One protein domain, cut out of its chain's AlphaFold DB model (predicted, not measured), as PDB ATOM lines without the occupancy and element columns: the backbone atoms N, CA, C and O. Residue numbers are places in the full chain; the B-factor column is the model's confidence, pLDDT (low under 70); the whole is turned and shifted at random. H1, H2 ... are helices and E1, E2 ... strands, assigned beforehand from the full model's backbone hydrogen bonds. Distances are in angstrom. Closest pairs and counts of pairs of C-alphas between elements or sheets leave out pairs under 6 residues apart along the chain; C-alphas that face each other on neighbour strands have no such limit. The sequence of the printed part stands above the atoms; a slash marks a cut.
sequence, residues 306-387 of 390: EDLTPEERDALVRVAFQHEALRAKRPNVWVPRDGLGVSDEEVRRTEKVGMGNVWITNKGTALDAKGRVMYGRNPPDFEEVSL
ATOM      1  N   GLU A 306     302.591 427.398 481.904       63.28
ATOM      2  CA  GLU A 306     301.153 427.380 482.173       63.28
ATOM      3  C   GLU A 306     300.296 427.514 480.908       63.28
ATOM      4  O   GLU A 306     299.191 426.967 480.866       63.28
ATOM      5  N   ASP A 307     300.830 428.154 479.869       67.38
ATOM      6  CA  ASP A 307     300.116 428.405 478.617       67.38
ATOM      7  C   ASP A 307     300.216 427.230 477.626       67.38
ATOM      8  O   ASP A 307     299.498 427.199 476.626       67.38
ATOM      9  N   LEU A 308     301.081 426.241 477.890       67.75
ATOM     10  CA  LEU A 308     301.259 425.077 477.019       67.75
ATOM     11  C   LEU A 308     300.232 423.978 477.263       67.75
ATOM     12  O   LEU A 308     299.752 423.756 478.380       67.75
ATOM     13  N   THR A 309     299.975 423.221 476.199       75.00
ATOM     14  CA  THR A 309     299.207 421.982 476.294       75.00
ATOM     15  C   THR A 309     299.947 420.951 477.165       75.00
ATOM     16  O   THR A 309     301.184 420.973 477.249       75.00
ATOM     17  N   PRO A 310     299.228 420.012 477.810       71.56
ATOM     18  CA  PRO A 310     299.849 418.978 478.643       71.56
ATOM     19  C   PRO A 310     300.934 418.165 477.915       71.56
ATOM     20  O   PRO A 310     301.964 417.828 478.498       71.56
ATOM     21  N   GLU A 311     300.743 417.899 476.621       74.56
ATOM     22  CA  GLU A 311     301.683 417.138 475.790       74.56
ATOM     23  C   GLU A 311     302.976 417.917 475.502       74.56
ATOM     24  O   GLU A 311     304.080 417.367 475.580       74.56
ATOM     25  N   GLU A 312     302.864 419.214 475.204       73.25
ATOM     26  CA  GLU A 312     304.019 420.089 474.988       73.25
ATOM     27  C   GLU A 312     304.827 420.276 476.275       73.25
ATOM     28  O   GLU A 312     306.062 420.292 476.239       73.25
ATOM     29  N   ARG A 313     304.142 420.355 477.423       71.50
ATOM     30  CA  ARG A 313     304.768 420.398 478.747       71.50
ATOM     31  C   ARG A 313     305.562 419.130 479.040       71.50
ATOM     32  O   ARG A 313     306.723 419.232 479.424       71.50
ATOM     33  N   ASP A 314     304.987 417.946 478.854       75.25
ATOM     34  CA  ASP A 314     305.700 416.689 479.122       75.25
ATOM     35  C   ASP A 314     306.933 416.539 478.208       75.25
ATOM     36  O   ASP A 314     308.031 416.171 478.643       75.25
ATOM     37  N   ALA A 315     306.805 416.951 476.942       75.44
ATOM     38  CA  ALA A 315     307.927 417.007 476.012       75.44
ATOM     39  C   ALA A 315     309.037 417.973 476.476       75.44
ATOM     40  O   ALA A 315     310.221 417.633 476.370       75.44
ATOM     41  N   LEU A 316     308.667 419.141 477.008       73.25
ATOM     42  CA  LEU A 316     309.573 420.129 477.603       73.25
ATOM     43  C   LEU A 316     310.301 419.573 478.822       73.25
ATOM     44  O   LEU A 316     311.530 419.602 478.860       73.25
ATOM     45  N   VAL A 317     309.559 419.036 479.788       74.38
ATOM     46  CA  VAL A 317     310.082 418.490 481.048       74.38
ATOM     47  C   VAL A 317     311.075 417.359 480.771       74.38
ATOM     48  O   VAL A 317     312.165 417.318 481.343       74.38
ATOM     49  N   ARG A 318     310.779 416.492 479.797       76.06
ATOM     50  CA  ARG A 318     311.694 415.423 479.370       76.06
ATOM     51  C   ARG A 318     313.022 415.944 478.816       76.06
ATOM     52  O   ARG A 318     314.036 415.250 478.914       76.06
ATOM     53  N   VAL A 319     313.029 417.119 478.190       73.38
ATOM     54  CA  VAL A 319     314.237 417.771 477.650       73.38
ATOM     55  C   VAL A 319     314.920 418.647 478.707       73.38
ATOM     56  O   VAL A 319     316.138 418.812 478.655       73.38
ATOM     57  N   ALA A 320     314.169 419.159 479.683       72.25
ATOM     58  CA  ALA A 320     314.633 420.041 480.751       72.25
ATOM     59  C   ALA A 320     315.782 419.449 481.561       72.25
ATOM     60  O   ALA A 320     316.812 420.090 481.749       72.25
ATOM     61  N   PHE A 321     315.616 418.197 481.987       75.38
ATOM     62  CA  PHE A 321     316.576 417.502 482.844       75.38
ATOM     63  C   PHE A 321     317.740 416.872 482.070       75.38
ATOM     64  O   PHE A 321     318.610 416.229 482.661       75.38
ATOM     65  N   GLN A 322     317.778 417.023 480.744       80.69
ATOM     66  CA  GLN A 322     318.887 416.523 479.945       80.69
ATOM     67  C   GLN A 322     320.078 417.471 480.036       80.69
ATOM     68  O   GLN A 322     319.949 418.690 479.945       80.69
ATOM     69  N   HIS A 323     321.270 416.891 480.154       80.62
ATOM     70  CA  HIS A 323     322.513 417.653 480.129       80.62
ATOM     71  C   HIS A 323     322.620 418.486 478.836       80.62
ATOM     72  O   HIS A 323     322.240 418.011 477.764       80.62
ATOM     73  N   GLU A 324     323.199 419.691 478.903       78.06
ATOM     74  CA  GLU A 324     323.282 420.635 477.772       78.06
ATOM     75  C   GLU A 324     323.838 419.982 476.498       78.06
ATOM     76  O   GLU A 324     323.324 420.202 475.409       78.06
ATOM     77  N   ALA A 325     324.833 419.102 476.633       79.25
ATOM     78  CA  ALA A 325     325.409 418.349 475.515       79.25
ATOM     79  C   ALA A 325     324.394 417.486 474.731       79.25
ATOM     80  O   ALA A 325     324.596 417.248 473.542       79.25
ATOM     81  N   LEU A 326     323.326 417.016 475.382       80.81
ATOM     82  CA  LEU A 326     322.241 416.243 474.769       80.81
ATOM     83  C   LEU A 326     321.140 417.151 474.201       80.81
ATOM     84  O   LEU A 326     320.533 416.813 473.189       80.81
ATOM     85  N   ARG A 327     320.927 418.324 474.815       75.62
ATOM     86  CA  ARG A 327     319.994 419.361 474.338       75.62
ATOM     87  C   ARG A 327     320.576 420.203 473.194       75.62
ATOM     88  O   ARG A 327     319.832 420.840 472.446       75.62
ATOM     89  N   ALA A 328     321.900 420.229 473.054       74.31
ATOM     90  CA  ALA A 328     322.608 421.032 472.072       74.31
ATOM     91  C   ALA A 328     322.193 420.642 470.649       74.31
ATOM     92  O   ALA A 328     322.435 419.533 470.168       74.31
ATOM     93  N   LYS A 329     321.583 421.596 469.946       74.56
ATOM     94  CA  LYS A 329     321.177 421.402 468.559       74.56
ATOM     95  C   LYS A 329     322.385 421.424 467.641       74.56
ATOM     96  O   LYS A 329     323.360 422.145 467.862       74.56
ATOM     97  N   ARG A 330     322.288 420.666 466.550       79.56
ATOM     98  CA  ARG A 330     323.292 420.719 465.487       79.56
ATOM     99  C   ARG A 330     323.335 422.142 464.917       79.56
ATOM    100  O   ARG A 330     322.275 422.690 464.599       79.56
ATOM    101  N   PRO A 331     324.525 422.747 464.771       79.50
ATOM    102  CA  PRO A 331     324.636 424.080 464.205       79.50
ATOM    103  C   PRO A 331     324.112 424.065 462.770       79.50
ATOM    104  O   PRO A 331     324.456 423.183 461.983       79.50
ATOM    105  N   ASN A 332     323.286 425.050 462.432       85.56
ATOM    106  CA  ASN A 332     322.749 425.206 461.090       85.56
ATOM    107  C   ASN A 332     323.219 426.507 460.437       85.56
ATOM    108  O   ASN A 332     323.507 427.524 461.084       85.56
ATOM    109  N   VAL A 333     323.316 426.452 459.115       88.19
ATOM    110  CA  VAL A 333     323.764 427.560 458.285       88.19
ATOM    111  C   VAL A 333     322.534 428.292 457.760       88.19
ATOM    112  O   VAL A 333     321.702 427.720 457.060       88.19
ATOM    113  N   TRP A 334     322.421 429.573 458.105       88.94
ATOM    114  CA  TRP A 334     321.305 430.421 457.687       88.94
ATOM    115  C   TRP A 334     321.792 431.453 456.670       88.94
ATOM    116  O   TRP A 334     322.496 432.402 457.029       88.94
ATOM    117  N   VAL A 335     321.465 431.230 455.395       89.69
ATOM    118  CA  VAL A 335     321.981 432.006 454.256       89.69
ATOM    119  C   VAL A 335     320.893 432.927 453.705       89.69
ATOM    120  O   VAL A 335     319.782 432.471 453.465       89.69
ATOM    121  N   PRO A 336     321.170 434.213 453.448       88.38
ATOM    122  CA  PRO A 336     320.173 435.115 452.888       88.38
ATOM    123  C   PRO A 336     319.807 434.752 451.445       88.38
ATOM    124  O   PRO A 336     320.686 434.467 450.633       88.38
ATOM    125  N   ARG A 337     318.511 434.819 451.111       87.44
ATOM    126  CA  ARG A 337     318.048 434.623 449.737       87.44
ATOM    127  C   ARG A 337     318.471 435.790 448.850       87.44
ATOM    128  O   ARG A 337     318.204 436.952 449.161       87.44
ATOM    129  N   ASP A 338     319.111 435.468 447.741       88.81
ATOM    130  CA  ASP A 338     319.538 436.402 446.709       88.81
ATOM    131  C   ASP A 338     318.530 436.467 445.550       88.81
ATOM    132  O   ASP A 338     317.743 435.551 445.333       88.81
ATOM    133  N   GLY A 339     318.560 437.557 444.779       82.31
ATOM    134  CA  GLY A 339     317.694 437.712 443.603       82.31
ATOM    135  C   GLY A 339     318.126 436.889 442.383       82.31
ATOM    136  O   GLY A 339     317.361 436.790 441.429       82.31
ATOM    137  N   LEU A 340     319.338 436.320 442.398       85.12
ATOM    138  CA  LEU A 340     319.910 435.539 441.293       85.12
ATOM    139  C   LEU A 340     319.722 434.022 441.471       85.12
ATOM    140  O   LEU A 340     320.059 433.265 440.565       85.12
ATOM    141  N   GLY A 341     319.183 433.573 442.612       84.88
ATOM    142  CA  GLY A 341     318.944 432.156 442.910       84.88
ATOM    143  C   GLY A 341     320.199 431.350 443.266       84.88
ATOM    144  O   GLY A 341     320.133 430.125 443.349       84.88
ATOM    145  N   VAL A 342     321.341 431.999 443.506       90.00
ATOM    146  CA  VAL A 342     322.596 431.336 443.904       90.00
ATOM    147  C   VAL A 342     322.450 430.672 445.273       90.00
ATOM    148  O   VAL A 342     322.949 429.572 445.486       90.00
ATOM    149  N   SER A 343     321.734 431.307 446.198       88.69
ATOM    150  CA  SER A 343     321.452 430.754 447.526       88.69
ATOM    151  C   SER A 343     320.590 429.491 447.460       88.69
ATOM    152  O   SER A 343     320.859 428.545 448.195       88.69
ATOM    153  N   ASP A 344     319.588 429.453 446.576       88.88
ATOM    154  CA  ASP A 344     318.733 428.277 446.368       88.88
ATOM    155  C   ASP A 344     319.550 427.111 445.786       88.88
ATOM    156  O   ASP A 344     319.412 425.962 446.215       88.88
ATOM    157  N   GLU A 345     320.455 427.409 444.851       90.25
ATOM    158  CA  GLU A 345     321.370 426.421 444.284       90.25
ATOM    159  C   GLU A 345     322.356 425.876 445.325       90.25
ATOM    160  O   GLU A 345     322.588 424.666 445.381       90.25
ATOM    161  N   GLU A 346     322.909 426.742 446.175       90.00
ATOM    162  CA  GLU A 346     323.872 426.348 447.203       90.00
ATOM    163  C   GLU A 346     323.228 425.478 448.286       90.00
ATOM    164  O   GLU A 346     323.819 424.478 448.703       90.00
ATOM    165  N   VAL A 347     321.986 425.785 448.682       89.50
ATOM    166  CA  VAL A 347     321.176 424.919 449.554       89.50
ATOM    167  C   VAL A 347     321.011 423.547 448.903       89.50
ATOM    168  O   VAL A 347     321.396 422.536 449.491       89.50
ATOM    169  N   ARG A 348     320.558 423.499 447.643       88.56
ATOM    170  CA  ARG A 348     320.348 422.245 446.904       88.56
ATOM    171  C   ARG A 348     321.633 421.430 446.749       88.56
ATOM    172  O   ARG A 348     321.606 420.199 446.769       88.56
ATOM    173  N   ARG A 349     322.770 422.086 446.517       89.31
ATOM    174  CA  ARG A 349     324.073 421.428 446.377       89.31
ATOM    175  C   ARG A 349     324.554 420.871 447.710       89.31
ATOM    176  O   ARG A 349     325.005 419.728 447.756       89.31
ATOM    177  N   THR A 350     324.433 421.651 448.775       86.81
ATOM    178  CA  THR A 350     324.837 421.248 450.125       86.81
ATOM    179  C   THR A 350     323.971 420.105 450.641       86.81
ATOM    180  O   THR A 350     324.504 419.183 451.244       86.81
ATOM    181  N   GLU A 351     322.673 420.081 450.333       86.31
ATOM    182  CA  GLU A 351     321.801 418.941 450.646       86.31
ATOM    183  C   GLU A 351     322.258 417.656 449.938       86.31
ATOM    184  O   GLU A 351     322.312 416.593 450.555       86.31
ATOM    185  N   LYS A 352     322.664 417.752 448.663       86.12
ATOM    186  CA  LYS A 352     323.168 416.608 447.882       86.12
ATOM    187  C   LYS A 352     324.528 416.100 448.363       86.12
ATOM    188  O   LYS A 352     324.747 414.895 448.399       86.12
ATOM    189  N   VAL A 353     325.452 417.004 448.688       85.00
ATOM    190  CA  VAL A 353     326.834 416.664 449.080       85.00
ATOM    191  C   VAL A 353     326.927 416.302 450.560       85.00
ATOM    192  O   VAL A 353     327.652 415.386 450.933       85.00
ATOM    193  N   GLY A 354     326.196 417.022 451.407       75.50
ATOM    194  CA  GLY A 354     326.267 416.916 452.858       75.50
ATOM    195  C   GLY A 354     325.593 415.676 453.437       75.50
ATOM    196  O   GLY A 354     325.750 415.447 454.632       75.50
ATOM    197  N   MET A 355     324.853 414.892 452.638       70.00
ATOM    198  CA  MET A 355     324.173 413.651 453.055       70.00
ATOM    199  C   MET A 355     323.421 413.780 454.401       70.00
ATOM    200  O   MET A 355     323.416 412.859 455.210       70.00
ATOM    201  N   GLY A 356     322.824 414.947 454.674       72.00
ATOM    202  CA  GLY A 356     322.088 415.224 455.917       72.00
ATOM    203  C   GLY A 356     322.927 415.618 457.145       72.00
ATOM    204  O   GLY A 356     322.358 415.882 458.203       72.00
ATOM    205  N   ASN A 357     324.257 415.710 457.038       80.56
ATOM    206  CA  ASN A 357     325.123 416.114 458.155       80.56
ATOM    207  C   ASN A 357     325.195 417.633 458.359       80.56
ATOM    208  O   ASN A 357     325.395 418.088 459.484       80.56
ATOM    209  N   VAL A 358     325.034 418.418 457.291       81.94
ATOM    210  CA  VAL A 358     325.057 419.886 457.342       81.94
ATOM    211  C   VAL A 358     323.665 420.409 457.030       81.94
ATOM    212  O   VAL A 358     323.173 420.237 455.916       81.94
ATOM    213  N   TRP A 359     323.036 421.060 458.007       84.62
ATOM    214  CA  TRP A 359     321.730 421.675 457.810       84.62
ATOM    215  C   TRP A 359     321.896 423.125 457.352       84.62
ATOM    216  O   TRP A 359     322.482 423.947 458.060       84.62
ATOM    217  N   ILE A 360     321.397 423.436 456.157       88.12
ATOM    218  CA  ILE A 360     321.442 424.769 455.555       88.12
ATOM    219  C   ILE A 360     320.042 425.179 455.112       88.12
ATOM    220  O   ILE A 360     319.261 424.360 454.636       88.12
ATOM    221  N   THR A 361     319.700 426.451 455.271       88.00
ATOM    222  CA  THR A 361     318.420 426.980 454.796       88.00
ATOM    223  C   THR A 361     318.522 428.462 454.495       88.00
ATOM    224  O   THR A 361     319.293 429.194 455.120       88.00
ATOM    225  N   ASN A 362     317.716 428.902 453.532       87.50
ATOM    226  CA  ASN A 362     317.578 430.302 453.154       87.50
ATOM    227  C   ASN A 362     316.186 430.885 453.439       87.50
ATOM    228  O   ASN A 362     315.877 432.019 453.059       87.50
ATOM    229  N   LYS A 363     315.325 430.110 454.109       84.81
ATOM    230  CA  LYS A 363     313.961 430.519 454.443       84.81
ATOM    231  C   LYS A 363     313.975 431.680 455.439       84.81
ATOM    232  O   LYS A 363     314.757 431.695 456.387       84.81
ATOM    233  N   GLY A 364     313.078 432.646 455.230       80.12
ATOM    234  CA  GLY A 364     312.887 433.769 456.153       80.12
ATOM    235  C   GLY A 364     313.966 434.853 456.099       80.12
ATOM    236  O   GLY A 364     313.913 435.781 456.902       80.12
ATOM    237  N   THR A 365     314.911 434.778 455.157       86.44
ATOM    238  CA  THR A 365     315.975 435.777 454.962       86.44
ATOM    239  C   THR A 365     316.088 436.212 453.517       86.44
ATOM    240  O   THR A 365     315.920 435.399 452.615       86.44
ATOM    241  N   ALA A 366     316.442 437.473 453.291       85.75
ATOM    242  CA  ALA A 366     316.625 438.042 451.960       85.75
ATOM    243  C   ALA A 366     317.770 439.062 451.936       85.75
ATOM    244  O   ALA A 366     318.193 439.566 452.980       85.75
ATOM    245  N   LEU A 367     318.259 439.390 450.742       86.31
ATOM    246  CA  LEU A 367     319.173 440.504 450.508       86.31
ATOM    247  C   LEU A 367     318.410 441.739 450.010       86.31
ATOM    248  O   LEU A 367     317.633 441.670 449.063       86.31
ATOM    249  N   ASP A 368     318.665 442.885 450.638       83.12
ATOM    250  CA  ASP A 368     318.281 444.206 450.127       83.12
ATOM    251  C   ASP A 368     319.086 444.536 448.852       83.12
ATOM    252  O   ASP A 368     320.186 444.018 448.651       83.12
ATOM    253  N   ALA A 369     318.613 445.479 448.033       78.81
ATOM    254  CA  ALA A 369     319.279 445.946 446.807       78.81
ATOM    255  C   ALA A 369     320.704 446.491 447.043       78.81
ATOM    256  O   ALA A 369     321.493 446.632 446.113       78.81
ATOM    257  N   LYS A 370     321.044 446.792 448.301       79.00
ATOM    258  CA  LYS A 370     322.376 447.223 448.754       79.00
ATOM    259  C   LYS A 370     323.256 446.071 449.265       79.00
ATOM    260  O   LYS A 370     324.263 446.336 449.912       79.00
ATOM    261  N   GLY A 371     322.850 444.816 449.068       75.44
ATOM    262  CA  GLY A 371     323.560 443.628 449.557       75.44
ATOM    263  C   GLY A 371     323.482 443.427 451.074       75.44
ATOM    264  O   GLY A 371     324.306 442.722 451.646       75.44
ATOM    265  N   ARG A 372     322.518 444.062 451.757       79.56
ATOM    266  CA  ARG A 372     322.354 443.945 453.216       79.56
ATOM    267  C   ARG A 372     321.367 442.841 453.555       79.56
ATOM    268  O   ARG A 372     320.284 442.785 452.984       79.56
ATOM    269  N   VAL A 373     321.710 442.029 454.547       83.50
ATOM    270  CA  VAL A 373     320.861 440.924 454.998       83.50
ATOM    271  C   VAL A 373     319.637 441.428 455.761       83.50
ATOM    272  O   VAL A 373     319.774 442.210 456.703       83.50
ATOM    273  N   MET A 374     318.461 440.946 455.382       81.69
ATOM    274  CA  MET A 374     317.172 441.162 456.032       81.69
ATOM    275  C   MET A 374     316.636 439.812 456.515       81.69
ATOM    276  O   MET A 374     316.836 438.797 455.846       81.69
ATOM    277  N   TYR A 375     315.952 439.797 457.657       83.94
ATOM    278  CA  TYR A 375     315.236 438.626 458.156       83.94
ATOM    279  C   TYR A 375     313.780 439.005 458.431       83.94
ATOM    280  O   TYR A 375     313.496 440.132 458.830       83.94
ATOM    281  N   GLY A 376     312.870 438.073 458.172       76.81
ATOM    282  CA  GLY A 376     311.435 438.210 458.428       76.81
ATOM    283  C   GLY A 376     310.850 437.043 459.219       76.81
ATOM    284  O   GLY A 376     309.641 436.984 459.386       76.81
ATOM    285  N   ARG A 377     311.690 436.096 459.659       78.25
ATOM    286  CA  ARG A 377     311.330 434.973 460.536       78.25
ATOM    287  C   ARG A 377     312.474 434.665 461.496       78.25
ATOM    288  O   ARG A 377     313.594 435.152 461.305       78.25
ATOM    289  N   ASN A 378     312.180 433.839 462.490       81.44
ATOM    290  CA  ASN A 378     313.136 433.371 463.481       81.44
ATOM    291  C   ASN A 378     314.176 432.450 462.813       81.44
ATOM    292  O   ASN A 378     313.905 431.872 461.750       81.44
ATOM    293  N   PRO A 379     315.386 432.336 463.388       84.12
ATOM    294  CA  PRO A 379     316.393 431.419 462.907       84.12
ATOM    295  C   PRO A 379     315.851 429.990 462.842       84.12
ATOM    296  O   PRO A 379     315.053 429.591 463.682       84.12
ATOM    297  N   PRO A 380     316.318 429.184 461.889       79.94
ATOM    298  CA  PRO A 380     315.850 427.810 461.703       79.94
ATOM    299  C   PRO A 380     316.139 426.860 462.878       79.94
ATOM    300  O   PRO A 380     315.545 425.798 462.954       79.94
ATOM    301  N   ASP A 381     317.070 427.206 463.769       77.12
ATOM    302  CA  ASP A 381     317.378 426.479 465.011       77.12
ATOM    303  C   ASP A 381     316.518 426.914 466.207       77.12
ATOM    304  O   ASP A 381     316.547 426.267 467.259       77.12
ATOM    305  N   PHE A 382     315.780 428.013 466.062       76.00
ATOM    306  CA  PHE A 382     314.936 428.546 467.115       76.00
ATOM    307  C   PHE A 382     313.688 427.677 467.280       76.00
ATOM    308  O   PHE A 382     312.955 427.452 466.323       76.00
ATOM    309  N   GLU A 383     313.455 427.209 468.502       71.25
ATOM    310  CA  GLU A 383     312.189 426.600 468.912       71.25
ATOM    311  C   GLU A 383     311.567 427.461 470.002       71.25
ATOM    312  O   GLU A 383     312.275 428.016 470.843       71.25
ATOM    313  N   GLU A 384     310.246 427.516 470.013       62.91
ATOM    314  CA  GLU A 384     309.428 428.248 470.993       62.91
ATOM    315  C   GLU A 384     309.714 427.749 472.413       62.91
ATOM    316  O   GLU A 384     309.970 428.517 473.330       62.91
ATOM    317  N   VAL A 385     309.890 426.435 472.515       62.31
ATOM    318  CA  VAL A 385     310.362 425.640 473.658       62.31
ATOM    319  C   VAL A 385     311.657 426.179 474.297       62.31
ATOM    320  O   VAL A 385     311.936 425.924 475.463       62.31
ATOM    321  N   SER A 386     312.490 426.916 473.553       61.12
ATOM    322  CA  SER A 386     313.718 427.528 474.089       61.12
ATOM    323  C   SER A 386     313.508 428.893 474.757       61.12
ATOM    324  O   SER A 386     314.431 429.399 475.402       61.12
ATOM    325  N   LEU A 387     312.328 429.499 474.597       61.91
ATOM    326  CA  LEU A 387     311.916 430.694 475.336       61.91
ATOM    327  C   LEU A 387     311.502 430.346 476.761       61.91
ATOM    328  O   LEU A 387     311.834 431.093 477.679       61.91
TER     329      LEU A 387
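What this domain is: This is residues 306 to 387 of the 390 residues of an uncharacterized protein of Pseudogymnoascus sp. VKM F-3808 (UniProt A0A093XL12). This is a loose, elongated model with two ends: at one end H3 packs along a small parallel pair of strands, E1 and E2, with the hairpin of E3 and E4 beyond that pair, and at the other end are H1 and the short H2. A chain stretch through residues 328 to 331 joins H2 to E1, and the unnamed tail, residues 376 to 387, runs from the hairpin back toward the end with H1. The printed part has 82 residues with three named helices and four named strands, in the order H1 H2 E1 H3 E2 E3 E4; one sheet has the order E1, E2 and is parallel, the other E3, E4 and is antiparallel. The class is mixed, helices and strands, with under half of the residues, 40 of 82, in named elements. The whole is loose, with a radius of gyration of the C-alphas of 16.6 A, and spans 45 by 30 by 19 A, only just elongated.

How they stand to each other: E1, residues 332 to 334, and E2, residues 359 to 361, are parallel neighbours at 16 degrees; N 333 and O 359 are within hydrogen-bond range at 2.8 A, as are N 361 and O 333 at 3.0 A. With H3, residues 342 to 354, between them in the chain, they form a strand-helix-strand unit, two parallel neighbour strands joined through a helix, whose crossover is right-handed. H3 and E2 have 5 pairs of C-alphas within 8 A, the closest being those of Val 347 and Ile 360 at 6.0 A. E3, residues 365 to 367, and E4, residues 373 to 375, form an antiparallel hairpin at 150 degrees; N 374 and O 366 are within hydrogen-bond range at 2.8 A. H3 is apart from E3 and E4. H1, residues 310 to 320, and H2, residues 324 to 327, are close but not clearly touching; their closest C-alphas, those of Val 319 and Arg 327, are 6.8 A apart. H1 is apart from H3 and from the four strands. Every O i to N i+4 pair is within hydrogen-bond range in H1 and H3; H2 is too short for such a pair.

Where its parts are: H3 is 17.4 A long from first to last C-alpha, starting at C-alpha 342 (322.596, 431.336, 443.904). H1 is 15.0 A long and begins at C-alpha 310 (299.849, 418.978, 478.643). E4 ends at C-alpha 375 (315.236, 438.626, 458.156).

The domain as a whole: The two C-alphas farthest apart are those of Pro 310 and Lys 370, 46.9 A. The printed part has no cut and no long link. Residues 321 to 326, of which 324 to 326 belong to H2, stand free. The mean pLDDT of the printed part is 79.8; residues 306 to 308 and 384 to 387 are under 70.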